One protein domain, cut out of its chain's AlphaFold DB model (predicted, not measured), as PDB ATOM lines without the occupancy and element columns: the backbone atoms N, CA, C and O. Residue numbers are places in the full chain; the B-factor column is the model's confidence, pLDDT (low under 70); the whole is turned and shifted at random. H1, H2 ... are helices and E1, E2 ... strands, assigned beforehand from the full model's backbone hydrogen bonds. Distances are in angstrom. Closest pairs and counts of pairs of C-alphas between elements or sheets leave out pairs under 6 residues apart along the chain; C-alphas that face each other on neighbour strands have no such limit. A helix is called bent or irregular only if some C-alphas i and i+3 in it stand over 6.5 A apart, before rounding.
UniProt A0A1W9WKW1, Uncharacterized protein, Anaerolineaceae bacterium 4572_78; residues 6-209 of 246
ATOM      1  N   ILE A   6     194.265 139.252 146.816       94.56
ATOM      2  CA  ILE A   6     193.609 138.376 145.843       94.56
ATOM      3  C   ILE A   6     192.889 137.258 146.596       94.56
ATOM      4  O   ILE A   6     193.511 136.513 147.358       94.56
ATOM      5  N   LYS A   7     191.582 137.110 146.361       93.88
ATOM      6  CA  LYS A   7     190.772 136.009 146.890       93.88
ATOM      7  C   LYS A   7     190.093 135.225 145.787       93.88
ATOM      8  O   LYS A   7     189.123 135.659 145.186       93.88
ATOM      9  N   LEU A   8     190.619 134.031 145.580       93.38
ATOM     10  CA  LEU A   8     190.100 133.031 144.666       93.38
ATOM     11  C   LEU A   8     188.844 132.390 145.276       93.38
ATOM     12  O   LEU A   8     188.940 131.775 146.339       93.38
ATOM     13  N   THR A   9     187.688 132.515 144.617       95.00
ATOM     14  CA  THR A   9     186.427 131.928 145.100       95.00
ATOM     15  C   THR A   9     185.665 131.148 144.027       95.00
ATOM     16  O   THR A   9     185.540 131.603 142.894       95.00
ATOM     17  N   ALA A  10     185.091 130.004 144.398       94.94
ATOM     18  CA  ALA A  10     184.179 129.258 143.531       94.94
ATOM     19  C   ALA A  10     182.803 129.942 143.446       94.94
ATOM     20  O   ALA A  10     182.373 130.616 144.389       94.94
ATOM     21  N   LEU A  11     182.113 129.753 142.323       96.06
ATOM     22  CA  LEU A  11     180.743 130.201 142.087       96.06
ATOM     23  C   LEU A  11     179.944 129.047 141.452       96.06
ATOM     24  O   LEU A  11     180.364 128.531 140.422       96.06
ATOM     25  N   PRO A  12     178.782 128.646 141.981       96.31
ATOM     26  CA  PRO A  12     178.206 129.036 143.265       96.31
ATOM     27  C   PRO A  12     178.954 128.437 144.462       96.31
ATOM     28  O   PRO A  12     179.714 127.478 144.340       96.31
ATOM     29  N   ASP A  13     178.697 128.983 145.647       94.69
ATOM     30  CA  ASP A  13     179.076 128.373 146.919       94.69
ATOM     31  C   ASP A  13     178.032 127.356 147.423       94.69
ATOM     32  O   ASP A  13     176.947 127.195 146.859       94.69
ATOM     33  N   GLU A  14     178.327 126.716 148.559       93.75
ATOM     34  CA  GLU A  14     177.444 125.725 149.192       93.75
ATOM     35  C   GLU A  14     176.052 126.288 149.546       93.75
ATOM     36  O   GLU A  14     175.065 125.560 149.584       93.75
ATOM     37  N   GLN A  15     175.927 127.593 149.800       95.50
ATOM     38  CA  GLN A  15     174.645 128.186 150.188       95.50
ATOM     39  C   GLN A  15     173.739 128.507 149.001       95.50
ATOM     40  O   GLN A  15     172.529 128.671 149.192       95.50
ATOM     41  N   THR A  16     174.318 128.661 147.810       96.75
ATOM     42  CA  THR A  16     173.623 129.165 146.621       96.75
ATOM     43  C   THR A  16     173.606 128.179 145.456       96.75
ATOM     44  O   THR A  16     172.880 128.417 144.495       96.75
ATOM     45  N   HIS A  17     174.300 127.036 145.551       95.19
ATOM     46  CA  HIS A  17     174.392 126.061 144.456       95.19
ATOM     47  C   HIS A  17     173.048 125.482 143.990       95.19
ATOM     48  O   HIS A  17     172.952 124.963 142.880       95.19
ATOM     49  N   SER A  18     172.034 125.496 144.857       95.50
ATOM     50  CA  SER A  18     170.685 124.985 144.583       95.50
ATOM     51  C   SER A  18     169.720 126.062 144.083       95.50
ATOM     52  O   SER A  18     168.572 125.755 143.765       95.50
ATOM     53  N   LEU A  19     170.159 127.321 144.028       96.12
ATOM     54  CA  LEU A  19     169.358 128.440 143.546       96.12
ATOM     55  C   LEU A  19     169.486 128.586 142.018       96.12
ATOM     56  O   LEU A  19     170.371 127.989 141.408       96.12
ATOM     57  N   PRO A  20     168.624 129.387 141.373       95.81
ATOM     58  CA  PRO A  20     168.844 129.800 139.989       95.81
ATOM     59  C   PRO A  20     170.170 130.561 139.828       95.81
ATOM     60  O   PRO A  20     170.599 131.244 140.757       95.81
ATOM     61  N   GLU A  21     170.796 130.501 138.646       94.31
ATOM     62  CA  GLU A  21     172.128 131.098 138.414       94.31
ATOM     63  C   GLU A  21     172.193 132.599 138.709       94.31
ATOM     64  O   GLU A  21     173.189 133.100 139.225       94.31
ATOM     65  N   ASN A  22     171.100 133.323 138.461       95.69
ATOM     66  CA  ASN A  22     170.990 134.742 138.798       95.69
ATOM     67  C   ASN A  22     170.920 135.026 140.306       95.69
ATOM     68  O   ASN A  22     170.788 136.182 140.688       95.69
ATOM     69  N   LYS A  23     170.990 133.993 141.152       97.06
ATOM     70  CA  LYS A  23     171.077 134.056 142.616       97.06
ATOM     71  C   LYS A  23     172.338 133.373 143.158       97.06
ATOM     72  O   LYS A  23     172.438 133.147 144.364       97.06
ATOM     73  N   TYR A  24     173.286 133.016 142.292       97.19
ATOM     74  CA  TYR A  24     174.568 132.465 142.719       97.19
ATOM     75  C   TYR A  24     175.399 133.506 143.460       97.19
ATOM     76  O   TYR A  24     175.387 134.690 143.131       97.19
ATOM     77  N   GLY A  25     176.143 133.055 144.461       96.81
ATOM     78  CA  GLY A  25     177.123 133.866 145.167       96.81
ATOM     79  C   GLY A  25     178.321 133.027 145.585       96.81
ATOM     80  O   GLY A  25     178.294 131.800 145.516       96.81
ATOM     81  N   SER A  26     179.375 133.701 146.025       95.75
ATOM     82  CA  SER A  26     180.630 133.068 146.428       95.75
ATOM     83  C   SER A  26     180.878 133.261 147.919       95.75
ATOM     84  O   SER A  26     180.633 134.345 148.454       95.75
ATOM     85  N   GLU A  27     181.403 132.239 148.596       95.94
ATOM     86  CA  GLU A  27     181.908 132.405 149.959       95.94
ATOM     87  C   GLU A  27     183.212 133.211 149.937       95.94
ATOM     88  O   GLU A  27     184.146 132.888 149.202       95.94
ATOM     89  N   ILE A  28     183.302 134.229 150.793       95.50
ATOM     90  CA  ILE A  28     184.533 134.974 151.042       95.50
ATOM     91  C   ILE A  28     184.997 134.775 152.487       95.50
ATOM     92  O   ILE A  28     184.269 135.027 153.450       95.50
ATOM     93  N   VAL A  29     186.245 134.325 152.641       95.25
ATOM     94  CA  VAL A  29     186.895 134.105 153.940       95.25
ATOM     95  C   VAL A  29     187.998 135.135 154.146       95.25
ATOM     96  O   VAL A  29     188.993 135.161 153.418       95.25
ATOM     97  N   VAL A  30     187.847 135.964 155.176       96.44
ATOM     98  CA  VAL A  30     188.673 137.152 155.416       96.44
ATOM     99  C   VAL A  30     189.606 136.935 156.603       96.44
ATOM    100  O   VAL A  30     189.203 136.443 157.663       96.44
ATOM    101  N   ARG A  31     190.883 137.287 156.422       95.81
ATOM    102  CA  ARG A  31     191.912 137.204 157.465       95.81
ATOM    103  C   ARG A  31     192.013 138.539 158.213       95.81
ATOM    104  O   ARG A  31     191.616 139.560 157.660       95.81
ATOM    105  N   PRO A  32     192.522 138.552 159.457       97.12
ATOM    106  CA  PRO A  32     192.706 139.802 160.195       97.12
ATOM    107  C   PRO A  32     193.536 140.844 159.435       97.12
ATOM    108  O   PRO A  32     193.164 142.013 159.436       97.12
ATOM    109  N   ASP A  33     194.579 140.425 158.712       95.88
ATOM    110  CA  ASP A  33     195.443 141.329 157.936       95.88
ATOM    111  C   ASP A  33     194.672 142.143 156.888       95.88
ATOM    112  O   ASP A  33     194.952 143.324 156.698       95.88
ATOM    113  N   THR A  34     193.633 141.568 156.271       96.69
ATOM    114  CA  THR A  34     192.738 142.296 155.357       96.69
ATOM    115  C   THR A  34     192.100 143.506 156.040       96.69
ATOM    116  O   THR A  34     191.973 144.572 155.442       96.69
ATOM    117  N   ILE A  35     191.715 143.361 157.312       98.00
ATOM    118  CA  ILE A  35     191.097 144.430 158.107       98.00
ATOM    119  C   ILE A  35     192.135 145.493 158.475       98.00
ATOM    120  O   ILE A  35     191.808 146.676 158.535       98.00
ATOM    121  N   VAL A  36     193.398 145.099 158.659       97.69
ATOM    122  CA  VAL A  36     194.511 146.039 158.850       97.69
ATOM    123  C   VAL A  36     194.725 146.874 157.588       97.69
ATOM    124  O   VAL A  36     194.785 148.100 157.674       97.69
ATOM    125  N   TYR A  37     194.783 146.243 156.413       96.62
ATOM    126  CA  TYR A  37     194.911 146.960 155.140       96.62
ATOM    127  C   TYR A  37     193.716 147.872 154.869       96.62
ATOM    128  O   TYR A  37     193.899 148.995 154.401       96.62
ATOM    129  N   LEU A  38     192.509 147.429 155.225       97.88
ATOM    130  CA  LEU A  38     191.307 148.251 155.164       97.88
ATOM    131  C   LEU A  38     191.430 149.499 156.053       97.88
ATOM    132  O   LEU A  38     191.233 150.616 155.573       97.88
ATOM    133  N   ALA A  39     191.806 149.322 157.324       98.19
ATOM    134  CA  ALA A  39     191.985 150.424 158.265       98.19
ATOM    135  C   ALA A  39     193.059 151.411 157.786       98.19
ATOM    136  O   ALA A  39     192.847 152.618 157.849       98.19
ATOM    137  N   LEU A  40     194.178 150.915 157.244       97.12
ATOM    138  CA  LEU A  40     195.217 151.750 156.633       97.12
ATOM    139  C   LEU A  40     194.701 152.510 155.402       97.12
ATOM    140  O   LEU A  40     195.026 153.687 155.246       97.12
ATOM    141  N   SER A  41     193.900 151.871 154.540       96.94
ATOM    142  CA  SER A  41     193.319 152.523 153.357       96.94
ATOM    143  C   SER A  41     192.435 153.702 153.761       96.94
ATOM    144  O   SER A  41     192.656 154.819 153.284       96.94
ATOM    145  N   ILE A  42     191.520 153.487 154.711       97.44
ATOM    146  CA  ILE A  42     190.631 154.534 155.229       97.44
ATOM    147  C   ILE A  42     191.445 155.617 155.949       97.44
ATOM    148  O   ILE A  42     191.324 156.793 155.613       97.44
ATOM    149  N   ALA A  43     192.343 155.244 156.867       97.38
ATOM    150  CA  ALA A  43     193.198 156.182 157.599       97.38
ATOM    151  C   ALA A  43     194.039 157.068 156.664       97.38
ATOM    152  O   ALA A  43     194.174 158.267 156.906       97.38
ATOM    153  N   SER A  44     194.553 156.514 155.559       95.75
ATOM    154  CA  SER A  44     195.327 157.277 154.569       95.75
ATOM    155  C   SER A  44     194.526 158.417 153.936       95.75
ATOM    156  O   SER A  44     195.086 159.460 153.612       95.75
ATOM    157  N   THR A  45     193.208 158.250 153.792       95.94
ATOM    158  CA  THR A  45     192.313 159.290 153.271       95.94
ATOM    159  C   THR A  45     192.123 160.439 154.272       95.94
ATOM    160  O   THR A  45     191.825 161.554 153.861       95.94
ATOM    161  N   TYR A  46     192.384 160.201 155.561       97.25
ATOM    162  CA  TYR A  46     192.312 161.189 156.644       97.25
ATOM    163  C   TYR A  46     193.684 161.662 157.144       97.25
ATOM    164  O   TYR A  46     193.767 162.300 158.193       97.25
ATOM    165  N   GLN A  47     194.780 161.374 156.433       94.81
ATOM    166  CA  GLN A  47     196.136 161.667 156.917       94.81
ATOM    167  C   GLN A  47     196.345 163.141 157.295       94.81
ATOM    168  O   GLN A  47     196.943 163.427 158.335       94.81
ATOM    169  N   SER A  48     195.793 164.058 156.501       95.88
ATOM    170  CA  SER A  48     195.846 165.506 156.742       95.88
ATOM    171  C   SER A  48     194.637 166.044 157.521       95.88
ATOM    172  O   SER A  48     194.600 167.222 157.858       95.88
ATOM    173  N   GLU A  49     193.651 165.198 157.820       96.50
ATOM    174  CA  GLU A  49     192.336 165.573 158.361       96.50
ATOM    175  C   GLU A  49     191.963 164.715 159.586       96.50
ATOM    176  O   GLU A  49     190.801 164.383 159.820       96.50
ATOM    177  N   ARG A  50     192.954 164.330 160.403       97.38
ATOM    178  CA  ARG A  50     192.730 163.460 161.575       97.38
ATOM    179  C   ARG A  50     191.742 164.038 162.586       97.38
ATOM    180  O   ARG A  50     191.027 163.276 163.227       97.38
ATOM    181  N   ASN A  51     191.677 165.364 162.708       97.12
ATOM    182  CA  ASN A  51     190.715 166.034 163.583       97.12
ATOM    183  C   ASN A  51     189.271 165.835 163.101       97.12
ATOM    184  O   ASN A  51     188.388 165.659 163.934       97.12
ATOM    185  N   THR A  52     189.040 165.786 161.784       97.38
ATOM    186  CA  THR A  52     187.730 165.452 161.207       97.38
ATOM    187  C   THR A  52     187.329 164.041 161.623       97.38
ATOM    188  O   THR A  52     186.276 163.853 162.228       97.38
ATOM    189  N   LEU A  53     188.220 163.062 161.427       97.31
ATOM    190  CA  LEU A  53     187.984 161.681 161.856       97.31
ATOM    191  C   LEU A  53     187.735 161.583 163.372       97.31
ATOM    192  O   LEU A  53     186.806 160.907 163.811       97.31
ATOM    193  N   LEU A  54     188.516 162.303 164.184       97.38
ATOM    194  CA  LEU A  54     188.335 162.340 165.635       97.38
ATOM    195  C   LEU A  54     186.993 162.965 166.032       97.38
ATOM    196  O   LEU A  54     186.394 162.508 166.998       97.38
ATOM    197  N   SER A  55     186.507 163.972 165.304       97.31
ATOM    198  CA  SER A  55     185.216 164.610 165.582       97.31
ATOM    199  C   SER A  55     184.031 163.676 165.317       97.31
ATOM    200  O   SER A  55     183.083 163.669 166.098       97.31
ATOM    201  N   ILE A  56     184.127 162.824 164.287       97.44
ATOM    202  CA  ILE A  56     183.112 161.810 163.965       97.44
ATOM    203  C   ILE A  56     183.092 160.711 165.039       97.44
ATOM    204  O   ILE A  56     182.035 160.306 165.512       97.44
ATOM    205  N   MET A  57     184.267 160.222 165.446       97.50
ATOM    206  CA  MET A  57     184.382 159.055 166.333       97.50
ATOM    207  C   MET A  57     184.327 159.406 167.825       97.50
ATOM    208  O   MET A  57     183.907 158.595 168.651       97.50
ATOM    209  N   GLY A  58     184.809 160.597 168.180       95.06
ATOM    210  CA  GLY A  58     185.077 161.056 169.540       95.06
ATOM    211  C   GLY A  58     183.892 160.982 170.501       95.06
ATOM    212  O   GLY A  58     184.114 160.486 171.610       95.06
ATOM    213  N   PRO A  59     182.671 161.404 170.110       96.75
ATOM    214  CA  PRO A  59     181.498 161.395 170.986       96.75
ATOM    215  C   PRO A  59     181.155 160.019 171.569       96.75
ATOM    216  O   PRO A  59     180.680 159.942 172.695       96.75
ATOM    217  N   VAL A  60     181.430 158.941 170.831       96.56
ATOM    218  CA  VAL A  60     181.155 157.562 171.265       96.56
ATOM    219  C   VAL A  60     182.434 156.885 171.742       96.56
ATOM    220  O   VAL A  60     182.495 156.350 172.837       96.56
ATOM    221  N   CYS A  61     183.510 156.929 170.957       97.06
ATOM    222  CA  CYS A  61     184.714 156.150 171.254       97.06
ATOM    223  C   CYS A  61     185.472 156.651 172.495       97.06
ATOM    224  O   CYS A  61     186.254 155.897 173.073       97.06
ATOM    225  N   SER A  62     185.279 157.911 172.902       96.19
ATOM    226  CA  SER A  62     185.923 158.463 174.105       96.19
ATOM    227  C   SER A  62     185.202 158.099 175.401       96.19
ATOM    228  O   SER A  62     185.784 158.298 176.463       96.19
ATOM    229  N   THR A  63     183.970 157.581 175.332       96.25
ATOM    230  CA  THR A  63     183.236 157.118 176.520       96.25
ATOM    231  C   THR A  63     183.679 155.722 176.959       96.25
ATOM    232  O   THR A  63     183.479 155.369 178.116       96.25
ATOM    233  N   ILE A  64     184.324 154.968 176.060       96.94
ATOM    234  CA  ILE A  64     184.845 153.623 176.319       96.94
ATOM    235  C   ILE A  64     186.127 153.723 177.150       96.94
ATOM    236  O   ILE A  64     187.177 154.144 176.652       96.94
ATOM    237  N   GLN A  65     186.039 153.303 178.406       95.06
ATOM    238  CA  GLN A  65     187.142 153.186 179.352       95.06
ATOM    239  C   GLN A  65     187.970 151.932 179.074       95.06
ATOM    240  O   GLN A  65     189.193 152.029 178.951       95.06
ATOM    241  N   ASP A  66     187.316 150.775 178.926       96.38
ATOM    242  CA  ASP A  66     187.982 149.503 178.659       96.38
ATOM    243  C   ASP A  66     187.456 148.835 177.384       96.38
ATOM    244  O   ASP A  66     186.386 148.230 177.336       96.38
ATOM    245  N   TRP A  67     188.267 148.887 176.328       97.00
ATOM    246  CA  TRP A  67     187.956 148.210 175.070       97.00
ATOM    247  C   TRP A  67     188.000 146.684 175.196       97.00
ATOM    248  O   TRP A  67     187.391 146.007 174.372       97.00
ATOM    249  N   GLU A  68     188.710 146.117 176.174       96.50
ATOM    250  CA  GLU A  68     188.771 144.666 176.391       96.50
ATOM    251  C   GLU A  68     187.494 144.145 177.081       96.50
ATOM    252  O   GLU A  68     187.160 142.967 176.929       96.50
ATOM    253  N   ASN A  69     186.721 145.018 177.745       95.12
ATOM    254  CA  ASN A  69     185.455 144.685 178.394       95.12
ATOM    255  C   ASN A  69     184.323 144.469 177.364       95.12
ATOM    256  O   ASN A  69     183.812 145.431 176.778       95.12
ATOM    257  N   PRO A  70     183.834 143.226 177.170       93.06
ATOM    258  CA  PRO A  70     182.817 142.945 176.162       93.06
ATOM    259  C   PRO A  70     181.502 143.686 176.410       93.06
ATOM    260  O   PRO A  70     180.849 144.069 175.449       93.06
ATOM    261  N   LYS A  71     181.097 143.885 177.673       91.62
ATOM    262  CA  LYS A  71     179.792 144.491 177.995       91.62
ATOM    263  C   LYS A  71     179.731 145.955 177.572       91.62
ATOM    264  O   LYS A  71     178.718 146.383 177.035       91.62
ATOM    265  N   GLU A  72     180.821 146.677 177.801       93.12
ATOM    266  CA  GLU A  72     180.949 148.101 177.493       93.12
ATOM    267  C   GLU A  72     180.949 148.348 175.982       93.12
ATOM    268  O   GLU A  72     180.223 149.197 175.470       93.12
ATOM    269  N   VAL A  73     181.702 147.532 175.245       94.00
ATOM    270  CA  VAL A  73     181.793 147.652 173.789       94.00
ATOM    271  C   VAL A  73     180.525 147.146 173.095       94.00
ATOM    272  O   VAL A  73     180.078 147.728 172.107       94.00
ATOM    273  N   GLN A  74     179.913 146.073 173.604       92.00
ATOM    274  CA  GLN A  74     178.734 145.452 173.000       92.00
ATOM    275  C   GLN A  74     177.534 146.400 172.930       92.00
ATOM    276  O   GLN A  74     176.844 146.410 171.910       92.00
ATOM    277  N   SER A  75     177.298 147.208 173.969       91.31
ATOM    278  CA  SER A  75     176.208 148.192 173.969       91.31
ATOM    279  C   SER A  75     176.369 149.283 172.911       91.31
ATOM    280  O   SER A  75     175.380 149.911 172.556       91.31
ATOM    281  N   LEU A  76     177.581 149.477 172.379       94.31
ATOM    282  CA  LEU A  76     177.920 150.555 171.448       94.31
ATOM    283  C   LEU A  76     178.102 150.071 170.002       94.31
ATOM    284  O   LEU A  76     178.466 150.861 169.138       94.31
ATOM    285  N   ILE A  77     177.864 148.789 169.694       93.44
ATOM    286  CA  ILE A  77     178.083 148.248 168.335       93.44
ATOM    287  C   ILE A  77     177.252 148.993 167.281       93.44
ATOM    288  O   ILE A  77     177.749 149.243 166.185       93.44
ATOM    289  N   LEU A  78     176.002 149.348 167.589       93.81
ATOM    290  CA  LEU A  78     175.148 150.083 166.649       93.81
ATOM    291  C   LEU A  78     175.667 151.508 166.418       93.81
ATOM    292  O   LEU A  78     175.717 151.960 165.275       93.81
ATOM    293  N   ASP A  79     176.144 152.170 167.471       95.88
ATOM    294  CA  ASP A  79     176.771 153.489 167.364       95.88
ATOM    295  C   ASP A  79     178.073 153.420 166.559       95.88
ATOM    296  O   ASP A  79     178.323 154.255 165.695       95.88
ATOM    297  N   MET A  80     178.882 152.379 166.770       96.62
ATOM    298  CA  MET A  80     180.088 152.106 165.986       96.62
ATOM    299  C   MET A  80     179.788 151.910 164.499       96.62
ATOM    300  O   MET A  80     180.537 152.398 163.658       96.62
ATOM    301  N   ILE A  81     178.697 151.221 164.160       96.12
ATOM    302  CA  ILE A  81     178.252 151.080 162.770       96.12
ATOM    303  C   ILE A  81     177.874 152.448 162.190       96.12
ATOM    304  O   ILE A  81     178.356 152.797 161.117       96.12
ATOM    305  N   SER A  82     177.099 153.248 162.928       96.56
ATOM    306  CA  SER A  82     176.724 154.610 162.519       96.56
ATOM    307  C   SER A  82     177.948 155.514 162.294       96.56
ATOM    308  O   SER A  82     178.017 156.256 161.315       96.56
ATOM    309  N   ILE A  83     178.970 155.394 163.147       98.06
ATOM    310  CA  ILE A  83     180.255 156.089 162.987       98.06
ATOM    311  C   ILE A  83     180.941 155.684 161.684       98.06
ATOM    312  O   ILE A  83     181.408 156.560 160.957       98.06
ATOM    313  N   ILE A  84     181.025 154.382 161.382       98.12
ATOM    314  CA  ILE A  84     181.633 153.941 160.122       98.12
ATOM    315  C   ILE A  84     180.836 154.496 158.942       98.12
ATOM    316  O   ILE A  84     181.445 155.003 158.008       98.12
ATOM    317  N   ASP A  85     179.508 154.487 159.002       97.31
ATOM    318  CA  ASP A  85     178.669 155.030 157.932       97.31
ATOM    319  C   ASP A  85     178.931 156.520 157.701       97.31
ATOM    320  O   ASP A  85     179.095 156.939 156.555       97.31
ATOM    321  N   GLY A  86     179.098 157.301 158.773       97.50
ATOM    322  CA  GLY A  86     179.539 158.694 158.688       97.50
ATOM    323  C   GLY A  86     180.911 158.854 158.024       97.50
ATOM    324  O   GLY A  86     181.072 159.706 157.153       97.50
ATOM    325  N   ILE A  87     181.884 158.005 158.372       98.12
ATOM    326  CA  ILE A  87     183.230 158.001 157.766       98.12
ATOM    327  C   ILE A  87     183.163 157.665 156.267       98.12
ATOM    328  O   ILE A  87     183.816 158.315 155.449       98.12
ATOM    329  N   LEU A  88     182.380 156.650 155.884       97.62
ATOM    330  CA  LEU A  88     182.241 156.247 154.482       97.62
ATOM    331  C   LEU A  88     181.519 157.321 153.656       97.62
ATOM    332  O   LEU A  88     181.880 157.541 152.504       97.62
ATOM    333  N   LEU A  89     180.520 157.999 154.226       97.19
ATOM    334  CA  LEU A  89     179.803 159.081 153.550       97.19
ATOM    335  C   LEU A  89     180.673 160.333 153.373       97.19
ATOM    336  O   LEU A  89     180.680 160.909 152.287       97.19
ATOM    337  N   ASP A  90     181.448 160.712 154.392       97.62
ATOM    338  CA  ASP A  90     182.335 161.886 154.366       97.62
ATOM    339  C   ASP A  90     183.410 161.803 153.266       97.62
ATOM    340  O   ASP A  90     183.803 162.817 152.692       97.62
ATOM    341  N   LYS A  91     183.868 160.591 152.926       96.62
ATOM    342  CA  LYS A  91     184.913 160.366 151.910       96.62
ATOM    343  C   LYS A  91     184.468 159.445 150.774       96.62
ATOM    344  O   LYS A  91     185.300 158.742 150.197       96.62
ATOM    345  N   LEU A  92     183.174 159.423 150.445       96.62
ATOM    346  CA  LEU A  92     182.583 158.478 149.483       96.62
ATOM    347  C   LEU A  92     183.274 158.490 148.107       96.62
ATOM    348  O   LEU A  92     183.473 157.439 147.491       96.62
ATOM    349  N   ASP A  93     183.681 159.674 147.648       96.69
ATOM    350  CA  ASP A  93     184.393 159.905 146.386       96.69
ATOM    351  C   ASP A  93     185.872 159.477 146.431       96.69
ATOM    352  O   ASP A  93     186.541 159.418 145.399       96.69
ATOM    353  N   LYS A  94     186.404 159.173 147.621       96.62
ATOM    354  CA  LYS A  94     187.789 158.734 147.842       96.62
ATOM    355  C   LYS A  94     187.930 157.228 148.018       96.62
ATOM    356  O   LYS A  94     189.048 156.777 148.292       96.62
ATOM    357  N   GLN A  95     186.846 156.464 147.874       95.94
ATOM    358  CA  GLN A  95     186.898 155.008 147.929       95.94
ATOM    359  C   GLN A  95     187.876 154.441 146.896       95.94
ATOM    360  O   GLN A  95     188.166 155.031 145.852       95.94
ATOM    361  N   LYS A  96     188.423 153.277 147.209       95.69
ATOM    362  CA  LYS A  96     189.698 152.838 146.656       95.69
ATOM    363  C   LYS A  96     189.692 151.318 146.523       95.69
ATOM    364  O   LYS A  96     189.290 150.656 147.472       95.69
ATOM    365  N   PRO A  97     190.170 150.730 145.411       96.69
ATOM    366  CA  PRO A  97     190.288 149.276 145.311       96.69
ATOM    367  C   PRO A  97     191.116 148.697 146.465       96.69
ATOM    368  O   PRO A  97     192.197 149.224 146.762       96.69
ATOM    369  N   LEU A  98     190.595 147.633 147.084       96.50
ATOM    370  CA  LEU A  98     191.190 146.923 148.220       96.50
ATOM    371  C   LEU A  98     191.425 145.441 147.902       96.50
ATOM    372  O   LEU A  98     192.503 144.913 148.176       96.50
ATOM    373  N   LEU A  99     190.417 144.776 147.332       96.75
ATOM    374  CA  LEU A  99     190.419 143.331 147.134       96.75
ATOM    375  C   LEU A  99     189.979 142.971 145.717       96.75
ATOM    376  O   LEU A  99     188.975 143.461 145.204       96.75
ATOM    377  N   LEU A 100     190.745 142.078 145.106       97.44
ATOM    378  CA  LEU A 100     190.443 141.413 143.854       97.44
ATOM    379  C   LEU A 100     189.867 140.036 144.170       97.44
ATOM    380  O   LEU A 100     190.524 139.221 144.817       97.44
ATOM    381  N   GLN A 101     188.657 139.759 143.701       97.38
ATOM    382  CA  GLN A 101     188.002 138.468 143.856       97.38
ATOM    383  C   GLN A 101     187.815 137.805 142.488       97.38
ATOM    384  O   GLN A 101     186.757 137.959 141.872       97.38
ATOM    385  N   PRO A 102     188.831 137.092 141.971       96.94
ATOM    386  CA  PRO A 102     188.627 136.204 140.842       96.94
ATOM    387  C   PRO A 102     187.653 135.085 141.211       96.94
ATOM    388  O   PRO A 102     187.778 134.457 142.270       96.94
ATOM    389  N   ILE A 103     186.715 134.821 140.310       96.50
ATOM    390  CA  ILE A 103     185.740 133.745 140.434       96.50
ATOM    391  C   ILE A 103     185.985 132.663 139.380       96.50
ATOM    392  O   ILE A 103     186.419 132.966 138.267       96.50
ATOM    393  N   TRP A 104     185.674 131.409 139.717       95.94
ATOM    394  CA  TRP A 104     185.454 130.357 138.721       95.94
ATOM    395  C   TRP A 104     184.066 129.746 138.884       95.94
ATOM    396  O   TRP A 104     183.720 129.245 139.957       95.94
ATOM    397  N   LYS A 105     183.274 129.795 137.812       96.31
ATOM    398  CA  LYS A 105     181.930 129.231 137.759       96.31
ATOM    399  C   LYS A 105     181.974 127.745 137.425       96.31
ATOM    400  O   LYS A 105     182.598 127.339 136.439       96.31
ATOM    401  N   THR A 106     181.284 126.947 138.223       95.00
ATOM    402  CA  THR A 106     181.091 125.512 138.011       95.00
ATOM    403  C   THR A 106     179.642 125.191 137.665       95.00
ATOM    404  O   THR A 106     178.728 125.974 137.926       95.00
ATOM    405  N   ILE A 107     179.414 124.002 137.105       92.06
ATOM    406  CA  ILE A 107     178.065 123.471 136.895       92.06
ATOM    407  C   ILE A 107     177.507 123.045 138.259       92.06
ATOM    408  O   ILE A 107     177.812 121.954 138.757       92.06
ATOM    409  N   GLY A 108     176.727 123.923 138.893       88.81
ATOM    410  CA  GLY A 108     176.231 123.728 140.257       88.81
ATOM    411  C   GLY A 108     177.371 123.408 141.233       88.81
ATOM    412  O   GLY A 108     178.419 124.047 141.204       88.81
ATOM    413  N   LYS A 109     177.190 122.370 142.060       86.81
ATOM    414  CA  LYS A 109     178.198 121.893 143.031       86.81
ATOM    415  C   LYS A 109     179.279 120.968 142.449       86.81
ATOM    416  O   LYS A 109     180.036 120.361 143.205       86.81
ATOM    417  N   SER A 110     179.286 120.745 141.134       86.56
ATOM    418  CA  SER A 110     180.265 119.850 140.509       86.56
ATOM    419  C   SER A 110     181.655 120.489 140.458       86.56
ATOM    420  O   SER A 110     181.805 121.700 140.587       86.56
ATOM    421  N   SER A 111     182.681 119.679 140.209       85.25
ATOM    422  CA  SER A 111     184.038 120.158 139.928       85.25
ATOM    423  C   SER A 111     184.270 120.434 138.433       85.25
ATOM    424  O   SER A 111     185.401 120.399 137.956       85.25
ATOM    425  N   VAL A 112     183.206 120.679 137.667       89.69
ATOM    426  CA  VAL A 112     183.276 120.914 136.220       89.69
ATOM    427  C   VAL A 112     183.015 122.384 135.932       89.69
ATOM    428  O   VAL A 112     182.006 122.932 136.379       89.69
ATOM    429  N   LEU A 113     183.906 123.020 135.169       94.06
ATOM    430  CA  LEU A 113     183.739 124.412 134.745       94.06
ATOM    431  C   LEU A 113     182.553 124.581 133.790       94.06
ATOM    432  O   LEU A 113     182.385 123.814 132.833       94.06
ATOM    433  N   ASP A 114     181.805 125.662 134.005       94.94
ATOM    434  CA  ASP A 114     180.876 126.210 133.014       94.94
ATOM    435  C   ASP A 114     181.642 126.626 131.732       94.94
ATOM    436  O   ASP A 114     182.868 126.773 131.736       94.94
ATOM    437  N   ILE A 115     180.941 126.805 130.608       95.62
ATOM    438  CA  ILE A 115     181.541 127.361 129.394       95.62
ATOM    439  C   ILE A 115     182.053 128.780 129.648       95.62
ATOM    440  O   ILE A 115     183.185 129.077 129.278       95.62
ATOM    441  N   ASN A 116     181.248 129.615 130.313       97.50
ATOM    442  CA  ASN A 116     181.552 130.979 130.728       97.50
ATOM    443  C   ASN A 116     181.867 130.924 132.216       97.50
ATOM    444  O   ASN A 116     180.954 130.915 133.041       97.50
ATOM    445  N   CYS A 117     183.150 130.822 132.562       96.38
ATOM    446  CA  CYS A 117     183.523 130.453 133.919       96.38
ATOM    447  C   CYS A 117     184.444 131.410 134.649       96.38
ATOM    448  O   CYS A 117     184.421 131.355 135.868       96.38
ATOM    449  N   LEU A 118     185.219 132.282 134.002       97.50
ATOM    450  CA  LEU A 118     186.157 133.138 134.740       97.50
ATOM    451  C   LEU A 118     185.770 134.607 134.642       97.50
ATOM    452  O   LEU A 118     185.495 135.134 133.562       97.50
ATOM    453  N   ASP A 119     185.789 135.262 135.795       97.56
ATOM    454  CA  ASP A 119     185.664 136.706 135.916       97.56
ATOM    455  C   ASP A 119     186.381 137.200 137.181       97.56
ATOM    456  O   ASP A 119     186.947 136.414 137.944       97.56
ATOM    457  N   ILE A 120     186.375 138.510 137.404       97.25
ATOM    458  CA  ILE A 120     186.977 139.166 138.556       97.25
ATOM    459  C   ILE A 120     186.093 140.303 139.060       97.25
ATOM    460  O   ILE A 120     185.708 141.200 138.311       97.25
ATOM    461  N   PHE A 121     185.833 140.293 140.364       97.25
ATOM    462  CA  PHE A 121     185.180 141.389 141.072       97.25
ATOM    463  C   PHE A 121     186.222 142.237 141.795       97.25
ATOM    464  O   PHE A 121     187.145 141.711 142.418       97.25
ATOM    465  N   VAL A 122     186.076 143.557 141.719       96.81
ATOM    466  CA  VAL A 122     186.944 144.508 142.422       96.81
ATOM    467  C   VAL A 122     186.144 145.145 143.545       96.81
ATOM    468  O   VAL A 122     185.196 145.883 143.298       96.81
ATOM    469  N   TRP A 123     186.547 144.879 144.782       97.19
ATOM    470  CA  TRP A 123     185.945 145.484 145.960       97.19
ATOM    471  C   TRP A 123     186.711 146.748 146.322       97.19
ATOM    472  O   TRP A 123     187.929 146.706 146.542       97.19
ATOM    473  N   SER A 124     186.001 147.873 146.411       97.38
ATOM    474  CA  SER A 124     186.542 149.043 147.094       97.38
ATOM    475  C   SER A 124     186.645 148.773 148.594       97.38
ATOM    476  O   SER A 124     185.934 147.925 149.135       97.38
ATOM    477  N   ASP A 125     187.524 149.495 149.279       97.38
ATOM    478  CA  ASP A 125     187.589 149.513 150.738       97.38
ATOM    479  C   ASP A 125     186.218 149.794 151.365       97.38
ATOM    480  O   ASP A 125     185.846 149.155 152.347       97.38
ATOM    481  N   PHE A 126     185.421 150.671 150.760       97.56
ATOM    482  CA  PHE A 126     184.112 151.052 151.287       97.56
ATOM    483  C   PHE A 126     183.059 149.966 151.040       97.56
ATOM    484  O   PHE A 126     182.365 149.568 151.977       97.56
ATOM    485  N   ALA A 127     182.984 149.411 149.825       96.38
ATOM    486  CA  ALA A 127     182.089 148.290 149.528       96.38
ATOM    487  C   ALA A 127     182.431 147.055 150.379       96.38
ATOM    488  O   ALA A 127     181.549 146.392 150.925       96.38
ATOM    489  N   PHE A 128     183.725 146.783 150.564       97.19
ATOM    490  CA  PHE A 128     184.198 145.716 151.440       97.19
ATOM    491  C   PHE A 128     183.870 145.979 152.917       97.19
ATOM    492  O   PHE A 128     183.575 145.045 153.660       97.19
ATOM    493  N   THR A 129     183.881 147.243 153.351       97.69
ATOM    494  CA  THR A 129     183.459 147.626 154.704       97.69
ATOM    495  C   THR A 129     181.978 147.333 154.930       97.69
ATOM    496  O   THR A 129     181.614 146.708 155.930       97.69
ATOM    497  N   ARG A 130     181.122 147.696 153.965       95.94
ATOM    498  CA  ARG A 130     179.681 147.403 154.021       95.94
ATOM    499  C   ARG A 130     179.388 145.918 154.178       95.94
ATOM    500  O   ARG A 130     178.553 145.560 155.002       95.94
ATOM    501  N   LEU A 131     180.152 145.060 153.503       94.62
ATOM    502  CA  LEU A 131     179.964 143.611 153.538       94.62
ATOM    503  C   LEU A 131     179.864 143.033 154.966       94.62
ATOM    504  O   LEU A 131     178.985 142.210 155.234       94.62
ATOM    505  N   PHE A 132     180.735 143.440 155.898       94.38
ATOM    506  CA  PHE A 132     180.689 142.924 157.274       94.38
ATOM    507  C   PHE A 132     179.841 143.771 158.230       94.38
ATOM    508  O   PHE A 132     179.395 143.240 159.251       94.38
ATOM    509  N   ILE A 133     179.589 145.043 157.916       94.69
ATOM    510  CA  ILE A 133     178.669 145.900 158.679       94.69
ATOM    511  C   ILE A 133     177.227 145.433 158.491       94.69
ATOM    512  O   ILE A 133     176.545 145.132 159.470       94.69
ATOM    513  N   ASP A 134     176.794 145.270 157.243       94.06
ATOM    514  CA  ASP A 134     175.441 144.824 156.905       94.06
ATOM    515  C   ASP A 134     175.171 143.426 157.467       94.06
ATOM    516  O   ASP A 134     174.139 143.150 158.086       94.06
ATOM    517  N   ALA A 135     176.165 142.543 157.367       91.56
ATOM    518  CA  ALA A 135     176.085 141.222 157.968       91.56
ATOM    519  C   ALA A 135     176.110 141.243 159.511       91.56
ATOM    520  O   ALA A 135     175.671 140.270 160.129       91.56
ATOM    521  N   SER A 136     176.607 142.310 160.146       90.25
ATOM    522  CA  SER A 136     176.549 142.483 161.607       90.25
ATOM    523  C   SER A 136     175.167 142.934 162.077       90.25
ATOM    524  O   SER A 136     174.717 142.453 163.115       90.25
ATOM    525  N   LEU A 137     174.475 143.786 161.311       87.31
ATOM    526  CA  LEU A 137     173.130 144.285 161.642       87.31
ATOM    527  C   LEU A 137     172.074 143.173 161.685       87.31
ATOM    528  O   LEU A 137     171.152 143.217 162.492       87.31
ATOM    529  N   SER A 138     172.228 142.145 160.850       75.44
ATOM    530  CA  SER A 138     171.312 140.992 160.819       75.44
ATOM    531  C   SER A 138     171.464 140.020 162.001       75.44
ATOM    532  O   SER A 138     170.741 139.025 162.074       75.44
ATOM    533  N   LYS A 139     172.412 140.257 162.919       72.75
ATOM    534  CA  LYS A 139     172.723 139.346 164.029       72.75
ATOM    535  C   LYS A 139     172.329 139.926 165.382       72.75
ATOM    536  O   LYS A 139     172.340 141.128 165.603       72.75
ATOM    537  N   SER A 140     172.023 139.018 166.309       66.00
ATOM    538  CA  SER A 140     171.700 139.342 167.698       66.00
ATOM    539  C   SER A 140     172.786 140.194 168.364       66.00
ATOM    540  O   SER A 140     173.972 139.862 168.312       66.00
ATOM    541  N   THR A 141     172.356 141.250 169.053       66.69
ATOM    542  CA  THR A 141     173.209 142.168 169.816       66.69
ATOM    543  C   THR A 141     173.641 141.603 171.168       66.69
ATOM    544  O   THR A 141     174.456 142.223 171.845       66.69
ATOM    545  N   TYR A 142     173.149 140.423 171.579       71.50
ATOM    546  CA  TYR A 142     173.442 139.837 172.897       71.50
ATOM    547  C   TYR A 142     174.847 139.229 173.021       71.50
ATOM    548  O   TYR A 142     175.278 138.932 174.136       71.50
ATOM    549  N   LYS A 143     175.573 139.038 171.912       86.44
ATOM    550  CA  LYS A 143     176.929 138.479 171.924       86.44
ATOM    551  C   LYS A 143     177.792 139.081 170.822       86.44
ATOM    552  O   LYS A 143     177.377 139.155 169.668       86.44
ATOM    553  N   ILE A 144     179.041 139.402 171.153       91.75
ATOM    554  CA  ILE A 144     180.035 139.796 170.155       91.75
ATOM    555  C   ILE A 144     180.358 138.592 169.256       91.75
ATOM    556  O   ILE A 144     180.849 137.553 169.700       91.75
ATOM    557  N   THR A 145     180.048 138.728 167.968       93.56
ATOM    558  CA  THR A 145     180.352 137.739 166.932       93.56
ATOM    559  C   THR A 145     181.650 138.116 166.223       93.56
ATOM    560  O   THR A 145     182.167 139.215 166.382       93.56
ATOM    561  N   ARG A 146     182.169 137.230 165.368       94.38
ATOM    562  CA  ARG A 146     183.319 137.544 164.505       94.38
ATOM    563  C   ARG A 146     183.114 138.804 163.645       94.38
ATOM    564  O   ARG A 146     184.053 139.575 163.472       94.38
ATOM    565  N   LEU A 147     181.894 139.023 163.147       94.69
ATOM    566  CA  LEU A 147     181.557 140.191 162.325       94.69
ATOM    567  C   LEU A 147     181.543 141.473 163.162       94.69
ATOM    568  O   LEU A 147     182.275 142.403 162.843       94.69
ATOM    569  N   SER A 148     180.825 141.491 164.290       94.31
ATOM    570  CA  SER A 148     180.805 142.678 165.153       94.31
ATOM    571  C   SER A 148     182.154 142.948 165.821       94.31
ATOM    572  O   SER A 148     182.551 144.097 165.953       94.31
ATOM    573  N   ARG A 149     182.946 141.917 166.132       96.00
ATOM    574  CA  ARG A 149     184.358 142.095 166.504       96.00
ATOM    575  C   ARG A 149     185.160 142.779 165.399       96.00
ATOM    576  O   ARG A 149     186.003 143.609 165.701       96.00
ATOM    577  N   THR A 150     184.913 142.446 164.135       97.50
ATOM    578  CA  THR A 150     185.601 143.089 163.006       97.50
ATOM    579  C   THR A 150     185.235 144.574 162.900       97.50
ATOM    580  O   THR A 150     186.121 145.393 162.664       97.50
ATOM    581  N   VAL A 151     183.972 144.936 163.169       97.38
ATOM    582  CA  VAL A 151     183.539 146.339 163.339       97.38
ATOM    583  C   VAL A 151     184.346 147.021 164.444       97.38
ATOM    584  O   VAL A 151     184.945 148.069 164.210       97.38
ATOM    585  N   ILE A 152     184.437 146.391 165.617       97.56
ATOM    586  CA  ILE A 152     185.184 146.918 166.765       97.56
ATOM    587  C   ILE A 152     186.673 147.093 166.433       97.56
ATOM    588  O   ILE A 152     187.259 148.122 166.761       97.56
ATOM    589  N   TRP A 153     187.293 146.121 165.759       98.50
ATOM    590  CA  TRP A 153     188.687 146.210 165.322       98.50
ATOM    591  C   TRP A 153     188.919 147.402 164.398       98.50
ATOM    592  O   TRP A 153     189.862 148.160 164.622       98.50
ATOM    593  N   LEU A 154     188.063 147.580 163.384       98.69
ATOM    594  CA  LEU A 154     188.180 148.699 162.452       98.69
ATOM    595  C   LEU A 154     188.049 150.037 163.187       98.69
ATOM    596  O   LEU A 154     188.927 150.889 163.059       98.69
ATOM    597  N   ILE A 155     187.007 150.189 164.011       98.38
ATOM    598  CA  ILE A 155     186.805 151.387 164.831       98.38
ATOM    599  C   ILE A 155     188.016 151.652 165.723       98.38
ATOM    600  O   ILE A 155     188.530 152.766 165.737       98.38
ATOM    601  N   LYS A 156     188.516 150.648 166.449       98.62
ATOM    602  CA  LYS A 156     189.635 150.859 167.371       98.62
ATOM    603  C   LYS A 156     190.883 151.350 166.643       98.62
ATOM    604  O   LYS A 156     191.525 152.290 167.105       98.62
ATOM    605  N   MET A 157     191.212 150.740 165.503       98.75
ATOM    606  CA  MET A 157     192.372 151.140 164.704       98.75
ATOM    607  C   MET A 157     192.226 152.565 164.157       98.75
ATOM    608  O   MET A 157     193.169 153.352 164.249       98.75
ATOM    609  N   LEU A 158     191.046 152.926 163.642       98.69
ATOM    610  CA  LEU A 158     190.776 154.277 163.142       98.69
ATOM    611  C   LEU A 158     190.777 155.324 164.263       98.69
ATOM    612  O   LEU A 158     191.292 156.422 164.070       98.69
ATOM    613  N   PHE A 159     190.275 154.984 165.450       98.56
ATOM    614  CA  PHE A 159     190.260 155.892 166.594       98.56
ATOM    615  C   PHE A 159     191.666 156.144 167.146       98.56
ATOM    616  O   PHE A 159     192.040 157.290 167.411       98.56
ATOM    617  N   ASP A 160     192.476 155.089 167.263       98.50
ATOM    618  CA  ASP A 160     193.883 155.206 167.650       98.50
ATOM    619  C   ASP A 160     194.667 156.037 166.636       98.50
ATOM    620  O   ASP A 160     195.459 156.896 167.028       98.50
ATOM    621  N   PHE A 161     194.403 155.836 165.342       98.69
ATOM    622  CA  PHE A 161     194.955 156.671 164.283       98.69
ATOM    623  C   PHE A 161     194.532 158.135 164.428       98.69
ATOM    624  O   PHE A 161     195.386 159.021 164.382       98.69
ATOM    625  N   ALA A 162     193.244 158.406 164.635       98.31
ATOM    626  CA  ALA A 162     192.729 159.762 164.777       98.31
ATOM    627  C   ALA A 162     193.447 160.501 165.921       98.31
ATOM    628  O   ALA A 162     193.986 161.589 165.708       98.31
ATOM    629  N   LYS A 163     193.579 159.857 167.089       97.56
ATOM    630  CA  LYS A 163     194.281 160.411 168.259       97.56
ATOM    631  C   LYS A 163     195.789 160.554 168.042       97.56
ATOM    632  O   LYS A 163     196.350 161.632 168.218       97.56
ATOM    633  N   ASN A 164     196.454 159.480 167.628       97.31
ATOM    634  CA  ASN A 164     197.909 159.355 167.753       97.31
ATOM    635  C   ASN A 164     198.664 159.445 166.419       97.31
ATOM    636  O   ASN A 164     199.892 159.425 166.404       97.31
ATOM    637  N   GLY A 165     197.952 159.473 165.293       97.56
ATOM    638  CA  GLY A 165     198.520 159.398 163.944       97.56
ATOM    639  C   GLY A 165     199.005 158.000 163.554       97.56
ATOM    640  O   GLY A 165     199.546 157.820 162.468       97.56
ATOM    641  N   ARG A 166     198.821 157.006 164.432       97.38
ATOM    642  CA  ARG A 166     199.240 155.609 164.262       97.38
ATOM    643  C   ARG A 166     198.393 154.683 165.132       97.38
ATOM    644  O   ARG A 166     197.825 155.125 166.126       97.38
ATOM    645  N   PHE A 167     198.382 153.397 164.808       98.19
ATOM    646  CA  PHE A 167     197.738 152.351 165.604       98.19
ATOM    647  C   PHE A 167     198.587 151.077 165.610       98.19
ATOM    648  O   PHE A 167     199.463 150.904 164.761       98.19
ATOM    649  N   ASN A 168     198.335 150.189 166.573       98.19
ATOM    650  CA  ASN A 168     199.006 148.895 166.673       98.19
ATOM    651  C   ASN A 168     198.015 147.765 166.336       98.19
ATOM    652  O   ASN A 168     197.274 147.330 167.221       98.19
ATOM    653  N   PRO A 169     197.997 147.263 165.086       97.56
ATOM    654  CA  PRO A 169     197.010 146.272 164.664       97.56
ATOM    655  C   PRO A 169     197.132 144.954 165.430       97.56
ATOM    656  O   PRO A 169     196.117 144.359 165.783       97.56
ATOM    657  N   LYS A 170     198.361 144.520 165.741       97.19
ATOM    658  CA  LYS A 170     198.607 143.289 166.501       97.19
ATOM    659  C   LYS A 170     197.976 143.376 167.886       97.19
ATOM    660  O   LYS A 170     197.239 142.486 168.287       97.19
ATOM    661  N   GLN A 171     198.208 144.487 168.585       97.38
ATOM    662  CA  GLN A 171     197.616 144.721 169.897       97.38
ATOM    663  C   GLN A 171     196.084 144.700 169.839       97.38
ATOM    664  O   GLN A 171     195.459 144.068 170.687       97.38
ATOM    665  N   THR A 172     195.481 145.351 168.840       98.06
ATOM    666  CA  THR A 172     194.025 145.338 168.645       98.06
ATOM    667  C   THR A 172     193.498 143.921 168.412       98.06
ATOM    668  O   THR A 172     192.569 143.499 169.092       98.06
ATOM    669  N   ILE A 173     194.096 143.169 167.486       97.50
ATOM    670  CA  ILE A 173     193.635 141.827 167.097       97.50
ATOM    671  C   ILE A 173     193.813 140.808 168.233       97.50
ATOM    672  O   ILE A 173     192.944 139.955 168.432       97.50
ATOM    673  N   ASP A 174     194.917 140.894 168.978       95.69
ATOM    674  CA  ASP A 174     195.264 139.932 170.028       95.69
ATOM    675  C   ASP A 174     194.504 140.187 171.335       95.69
ATOM    676  O   ASP A 174     194.148 139.237 172.029       95.69
ATOM    677  N   LYS A 175     194.220 141.453 171.668       96.56
ATOM    678  CA  LYS A 175     193.502 141.802 172.904       96.56
ATOM    679  C   LYS A 175     191.990 141.809 172.729       96.56
ATOM    680  O   LYS A 175     191.263 141.299 173.574       96.56
ATOM    681  N   LEU A 176     191.491 142.327 171.608       96.75
ATOM    682  CA  LEU A 176     190.053 142.514 171.389       96.75
ATOM    683  C   LEU A 176     189.417 141.267 170.761       96.75
ATOM    684  O   LEU A 176     188.795 141.320 169.701       96.75
ATOM    685  N   THR A 177     189.626 140.102 171.376       93.19
ATOM    686  CA  THR A 177     189.159 138.813 170.834       93.19
ATOM    687  C   THR A 177     187.719 138.494 171.218       93.19
ATOM    688  O   THR A 177     187.035 137.795 170.465       93.19
ATOM    689  N   TYR A 178     187.253 138.998 172.366       93.81
ATOM    690  CA  TYR A 178     185.901 138.810 172.907       93.81
ATOM    691  C   TYR A 178     185.433 137.346 172.886       93.81
ATOM    692  O   TYR A 178     184.321 137.035 172.460       93.81
ATOM    693  N   ASN A 179     186.306 136.425 173.311       89.88
ATOM    694  CA  ASN A 179     186.062 134.975 173.317       89.88
ATOM    695  C   ASN A 179     185.810 134.356 171.928       89.88
ATOM    696  O   ASN A 179     185.222 133.278 171.809       89.88
ATOM    697  N   THR A 180     186.262 135.011 170.858       89.75
ATOM    698  CA  THR A 180     186.256 134.458 169.499       89.75
ATOM    699  C   THR A 180     187.685 134.216 169.016       89.75
ATOM    700  O   THR A 180     188.591 135.000 169.292       89.75
ATOM    701  N   ARG A 181     187.908 133.141 168.247       88.25
ATOM    702  CA  ARG A 181     189.226 132.889 167.635       88.25
ATOM    703  C   ARG A 181     189.567 133.984 166.623       88.25
ATOM    704  O   ARG A 181     188.689 134.439 165.884       88.25
ATOM    705  N   ASN A 182     190.825 134.405 166.579       87.62
ATOM    706  CA  ASN A 182     191.339 135.475 165.717       87.62
ATOM    707  C   ASN A 182     192.073 134.968 164.459       87.62
ATOM    708  O   ASN A 182     192.606 135.772 163.715       87.62
ATOM    709  N   ASP A 183     192.017 133.670 164.140       90.00
ATOM    710  CA  ASP A 183     192.567 133.069 162.907       90.00
ATOM    711  C   ASP A 183     191.921 133.596 161.608       90.00
ATOM    712  O   ASP A 183     192.512 133.562 160.520       90.00
ATOM    713  N   LYS A 184     190.676 134.064 161.734       94.19
ATOM    714  CA  LYS A 184     189.853 134.682 160.693       94.19
ATOM    715  C   LYS A 184     189.186 135.919 161.280       94.19
ATOM    716  O   LYS A 184     188.719 135.875 162.422       94.19
ATOM    717  N   ALA A 185     189.080 136.978 160.482       96.19
ATOM    718  CA  ALA A 185     188.229 138.113 160.813       96.19
ATOM    719  C   ALA A 185     186.764 137.667 160.734       96.19
ATOM    720  O   ALA A 185     186.082 137.611 161.755       96.19
ATOM    721  N   PHE A 186     186.336 137.206 159.555       96.00
ATOM    722  CA  PHE A 186     185.013 136.634 159.314       96.00
ATOM    723  C   PHE A 186     184.993 135.733 158.067       96.00
ATOM    724  O   PHE A 186     185.969 135.641 157.323       96.00
ATOM    725  N   ALA A 187     183.869 135.051 157.860       95.69
ATOM    726  CA  ALA A 187     183.517 134.392 156.607       95.69
ATOM    727  C   ALA A 187     182.045 134.688 156.303       95.69
ATOM    728  O   ALA A 187     181.227 134.700 157.230       95.69
ATOM    729  N   LEU A 188     181.729 134.955 155.039       96.00
ATOM    730  CA  LEU A 188     180.371 135.220 154.568       96.00
ATOM    731  C   LEU A 188     180.103 134.401 153.315       96.00
ATOM    732  O   LEU A 188     180.925 134.392 152.403       96.00
ATOM    733  N   GLY A 189     178.965 133.711 153.302       96.19
ATOM    734  CA  GLY A 189     178.556 132.864 152.188       96.19
ATOM    735  C   GLY A 189     177.874 133.640 151.065       96.19
ATOM    736  O   GLY A 189     177.570 134.830 151.191       96.19
ATOM    737  N   GLY A 190     177.568 132.912 149.997       95.75
ATOM    738  CA  GLY A 190     176.995 133.398 148.751       95.75
ATOM    739  C   GLY A 190     175.701 134.175 148.936       95.75
ATOM    740  O   GLY A 190     175.501 135.183 148.273       95.75
ATOM    741  N   LYS A 191     174.851 133.790 149.897       94.69
ATOM    742  CA  LYS A 191     173.609 134.527 150.190       94.69
ATOM    743  C   LYS A 191     173.872 135.970 150.623       94.69
ATOM    744  O   LYS A 191     173.082 136.851 150.306       94.69
ATOM    745  N   SER A 192     174.964 136.206 151.350       94.50
ATOM    746  CA  SER A 192     175.337 137.538 151.835       94.50
ATOM    747  C   SER A 192     176.152 138.325 150.815       94.50
ATOM    748  O   SER A 192     175.987 139.537 150.732       94.50
ATOM    749  N   THR A 193     177.032 137.667 150.054       95.94
ATOM    750  CA  THR A 193     177.885 138.336 149.057       95.94
ATOM    751  C   THR A 193     177.130 138.660 147.771       95.94
ATOM    752  O   THR A 193     177.406 139.692 147.166       95.94
ATOM    753  N   HIS A 194     176.136 137.842 147.396       96.38
ATOM    754  CA  HIS A 194     175.369 137.984 146.158       96.38
ATOM    755  C   HIS A 194     174.842 139.407 145.955       96.38
ATOM    756  O   HIS A 194     175.057 139.971 144.891       96.38
ATOM    757  N   GLN A 195     174.255 140.027 146.986       94.25
ATOM    758  CA  GLN A 195     173.675 141.377 146.902       94.25
ATOM    759  C   GLN A 195     174.663 142.472 146.449       94.25
ATOM    760  O   GLN A 195     174.234 143.475 145.892       94.25
ATOM    761  N   TYR A 196     175.971 142.277 146.653       95.44
ATOM    762  CA  TYR A 196     177.022 143.209 146.217       95.44
ATOM    763  C   TYR A 196     177.632 142.839 144.862       95.44
ATOM    764  O   TYR A 196     178.366 143.632 144.281       95.44
ATOM    765  N   MET A 197     177.375 141.622 144.384       95.62
ATOM    766  CA  MET A 197     177.971 141.063 143.172       95.62
ATOM    767  C   MET A 197     176.968 140.959 142.018       95.62
ATOM    768  O   MET A 197     177.361 140.555 140.929       95.62
ATOM    769  N   VAL A 198     175.685 141.283 142.234       95.75
ATOM    770  CA  VAL A 198     174.632 141.141 141.217       95.75
ATOM    771  C   VAL A 198     174.968 141.965 139.973       95.75
ATOM    772  O   VAL A 198     174.881 143.191 139.976       95.75
ATOM    773  N   CYS A 199     175.310 141.277 138.890       96.19
ATOM    774  CA  CYS A 199     175.529 141.856 137.569       96.19
ATOM    775  C   CYS A 199     175.405 140.774 136.484       96.19
ATOM    776  O   CYS A 199     175.322 139.577 136.778       96.19
ATOM    777  N   SER A 200     175.414 141.192 135.218       97.00
ATOM    778  CA  SER A 200     175.434 140.290 134.058       97.00
ATOM    779  C   SER A 200     176.625 139.333 134.075       97.00
ATOM    780  O   SER A 200     176.479 138.154 133.760       97.00
ATOM    781  N   GLU A 201     177.787 139.829 134.488       96.88
ATOM    782  CA  GLU A 201     179.059 139.111 134.530       96.88
ATOM    783  C   GLU A 201     179.075 138.027 135.616       96.88
ATOM    784  O   GLU A 201     179.793 137.042 135.483       96.88
ATOM    785  N   LEU A 202     178.246 138.151 136.662       96.69
ATOM    786  CA  LEU A 202     178.075 137.084 137.650       96.69
ATOM    787  C   LEU A 202     177.323 135.887 137.054       96.69
ATOM    788  O   LEU A 202     177.678 134.738 137.308       96.69
ATOM    789  N   VAL A 203     176.286 136.155 136.254       96.88
ATOM    790  CA  VAL A 203     175.476 135.113 135.601       96.88
ATOM    791  C   VAL A 203     176.266 134.455 134.471       96.88
ATOM    792  O   VAL A 203     176.308 133.228 134.350       96.88
ATOM    793  N   LYS A 204     176.929 135.286 133.661       97.62
ATOM    794  CA  LYS A 204     177.727 134.869 132.511       97.62
ATOM    795  C   LYS A 204     179.126 135.502 132.571       97.62
ATOM    796  O   LYS A 204     179.348 136.530 131.929       97.62
ATOM    797  N   PRO A 205     180.069 134.875 133.298       97.75
ATOM    798  CA  PRO A 205     181.471 135.284 133.338       97.75
ATOM    799  C   PRO A 205     182.074 135.517 131.950       97.75
ATOM    800  O   PRO A 205     181.836 134.748 131.010       97.75
ATOM    801  N   ARG A 206     182.877 136.575 131.810       97.50
ATOM    802  CA  ARG A 206     183.375 137.043 130.505       97.50
ATOM    803  C   ARG A 206     184.322 136.065 129.821       97.50
ATOM    804  O   ARG A 206     184.325 135.982 128.593       97.50
ATOM    805  N   LEU A 207     185.125 135.333 130.586       96.94
ATOM    806  CA  LEU A 207     186.132 134.433 130.037       96.94
ATOM    807  C   LEU A 207     185.649 132.989 130.056       96.94
ATOM    808  O   LEU A 207     185.069 132.501 131.030       96.94
ATOM    809  N   THR A 208     185.926 132.292 128.958       96.19
ATOM    810  CA  THR A 208     185.536 130.898 128.803       96.19
ATOM    811  C   THR A 208     186.602 129.950 129.330       96.19
ATOM    812  O   THR A 208     187.790 130.287 129.369       96.19
ATOM    813  N   LYS A 209     186.208 128.717 129.669       93.69
ATOM    814  CA  LYS A 209     187.158 127.679 130.109       93.69
ATOM    815  C   LYS A 209     188.260 127.387 129.082       93.69
ATOM    816  O   LYS A 209     189.350 126.965 129.449       93.69
TER     817      LYS A 209
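AT A GLANCE: This is residues 6 to 209 of the 246 residues of an uncharacterized protein of Anaerolineaceae bacterium 4572_78 (UniProt A0A1W9WKW1). One end of this elongated domain is a head of crossed helices, with H1, H2, H4, H5 and H7 packed round the long helix H6. The other end is built on the long strand hairpin E3 and E4, with short E1 beside E3, and the small strand pair E2 and E5 reaches H6 through E5. The printed part has 204 residues, with nine named helices and five named strands in the order E1 E2 H1 H2 H3 H4 E3 E4 H5 H6 H7 E5 H8 H9, a mixed class of helices and strands. One sheet is mixed, in the order E1 E3 E4, and the other, E2 E5, is antiparallel. The whole is compact, with a radius of gyration of the C-alphas of 18.1 A and spans of 55 by 36 by 25 A.

HOW THE PARTS SIT: E1, residues 9 to 11, is parallel to E3, residues 97 to 106, with N 11 and O 104 at 2.9 A. E2, residues 28 to 30, is antiparallel to E5, residues 186 to 188, with N 28 and O 188 at 2.9 A. H1, residues 32 to 45, touches the hub H6, residues 146 to 164, at a steep tilt of 40 degrees, the same way; their closest C-alphas, of Ala 39 and Leu 154, are 5.9 A apart. H2, residues 50 to 61, touches residues 159 to 163 of H6 alone, the closest C-alphas being those of Arg 50 and Ala 162, 4.9 A. H3, residues 70 to 74, is close to H6 but not clearly touching, with C-alphas 73 and 152 closest at 7.8 A. H4, residues 77 to 90, touches H2 at a shallow tilt of 19 degrees, opposite ways, closest at C-alphas 57 and 83, 6.1 A. E4, residues 113 to 124, forms an antiparallel hairpin with E3, with N 101 and O 121 at 2.8 A. H5, residues 125 to 137, stands up from this sheet at 75 degrees and touches H6 with residues 132 to 136 alone, closest at C-alphas 136 and 148, 5.5 A. H7, residues 169 to 175, touches H6, closest at C-alphas 153 and 172, 6.3 A. H8, residues 190 to 197, touches H5, closest at C-alphas 135 and 192, 7.2 A. H9, residues 200 to 203, only grazes the sheet E1 E3 E4. Every O i to N i+4 pair is within hydrogen-bond range in H3, H4, H6 and H7, but 9 of 10 in H1, 6 of 8 in H2, 7 of 9 in H5 and 2 of 4 in H8; H9 is too short for such a pair.

IN THESE COORDINATES: E1 begins at C-alpha 9 (186.427, 131.928, 145.100). H1 is 20.7 A long, H4 20.0 A, E3 26.5 A and E4 27.7 A, and E4 bends by 82 degrees at residue 116. H2 is irregular, with C-alphas 56 and 59 7.2 A apart. H6, 26.4 A, begins at C-alpha 146 (183.319, 137.544, 164.505), and H9 ends at C-alpha 203 (175.476, 135.113, 135.601).

THE WHOLE: The two C-alphas farthest apart, of Gln 65 and Ile 115, are 56.5 A from each other. The printed part has no cut, and its one long link is E1 to E2, residues 12 to 27. The mean pLDDT of the printed part is 95.1, and residues 140 to 141 are under 70.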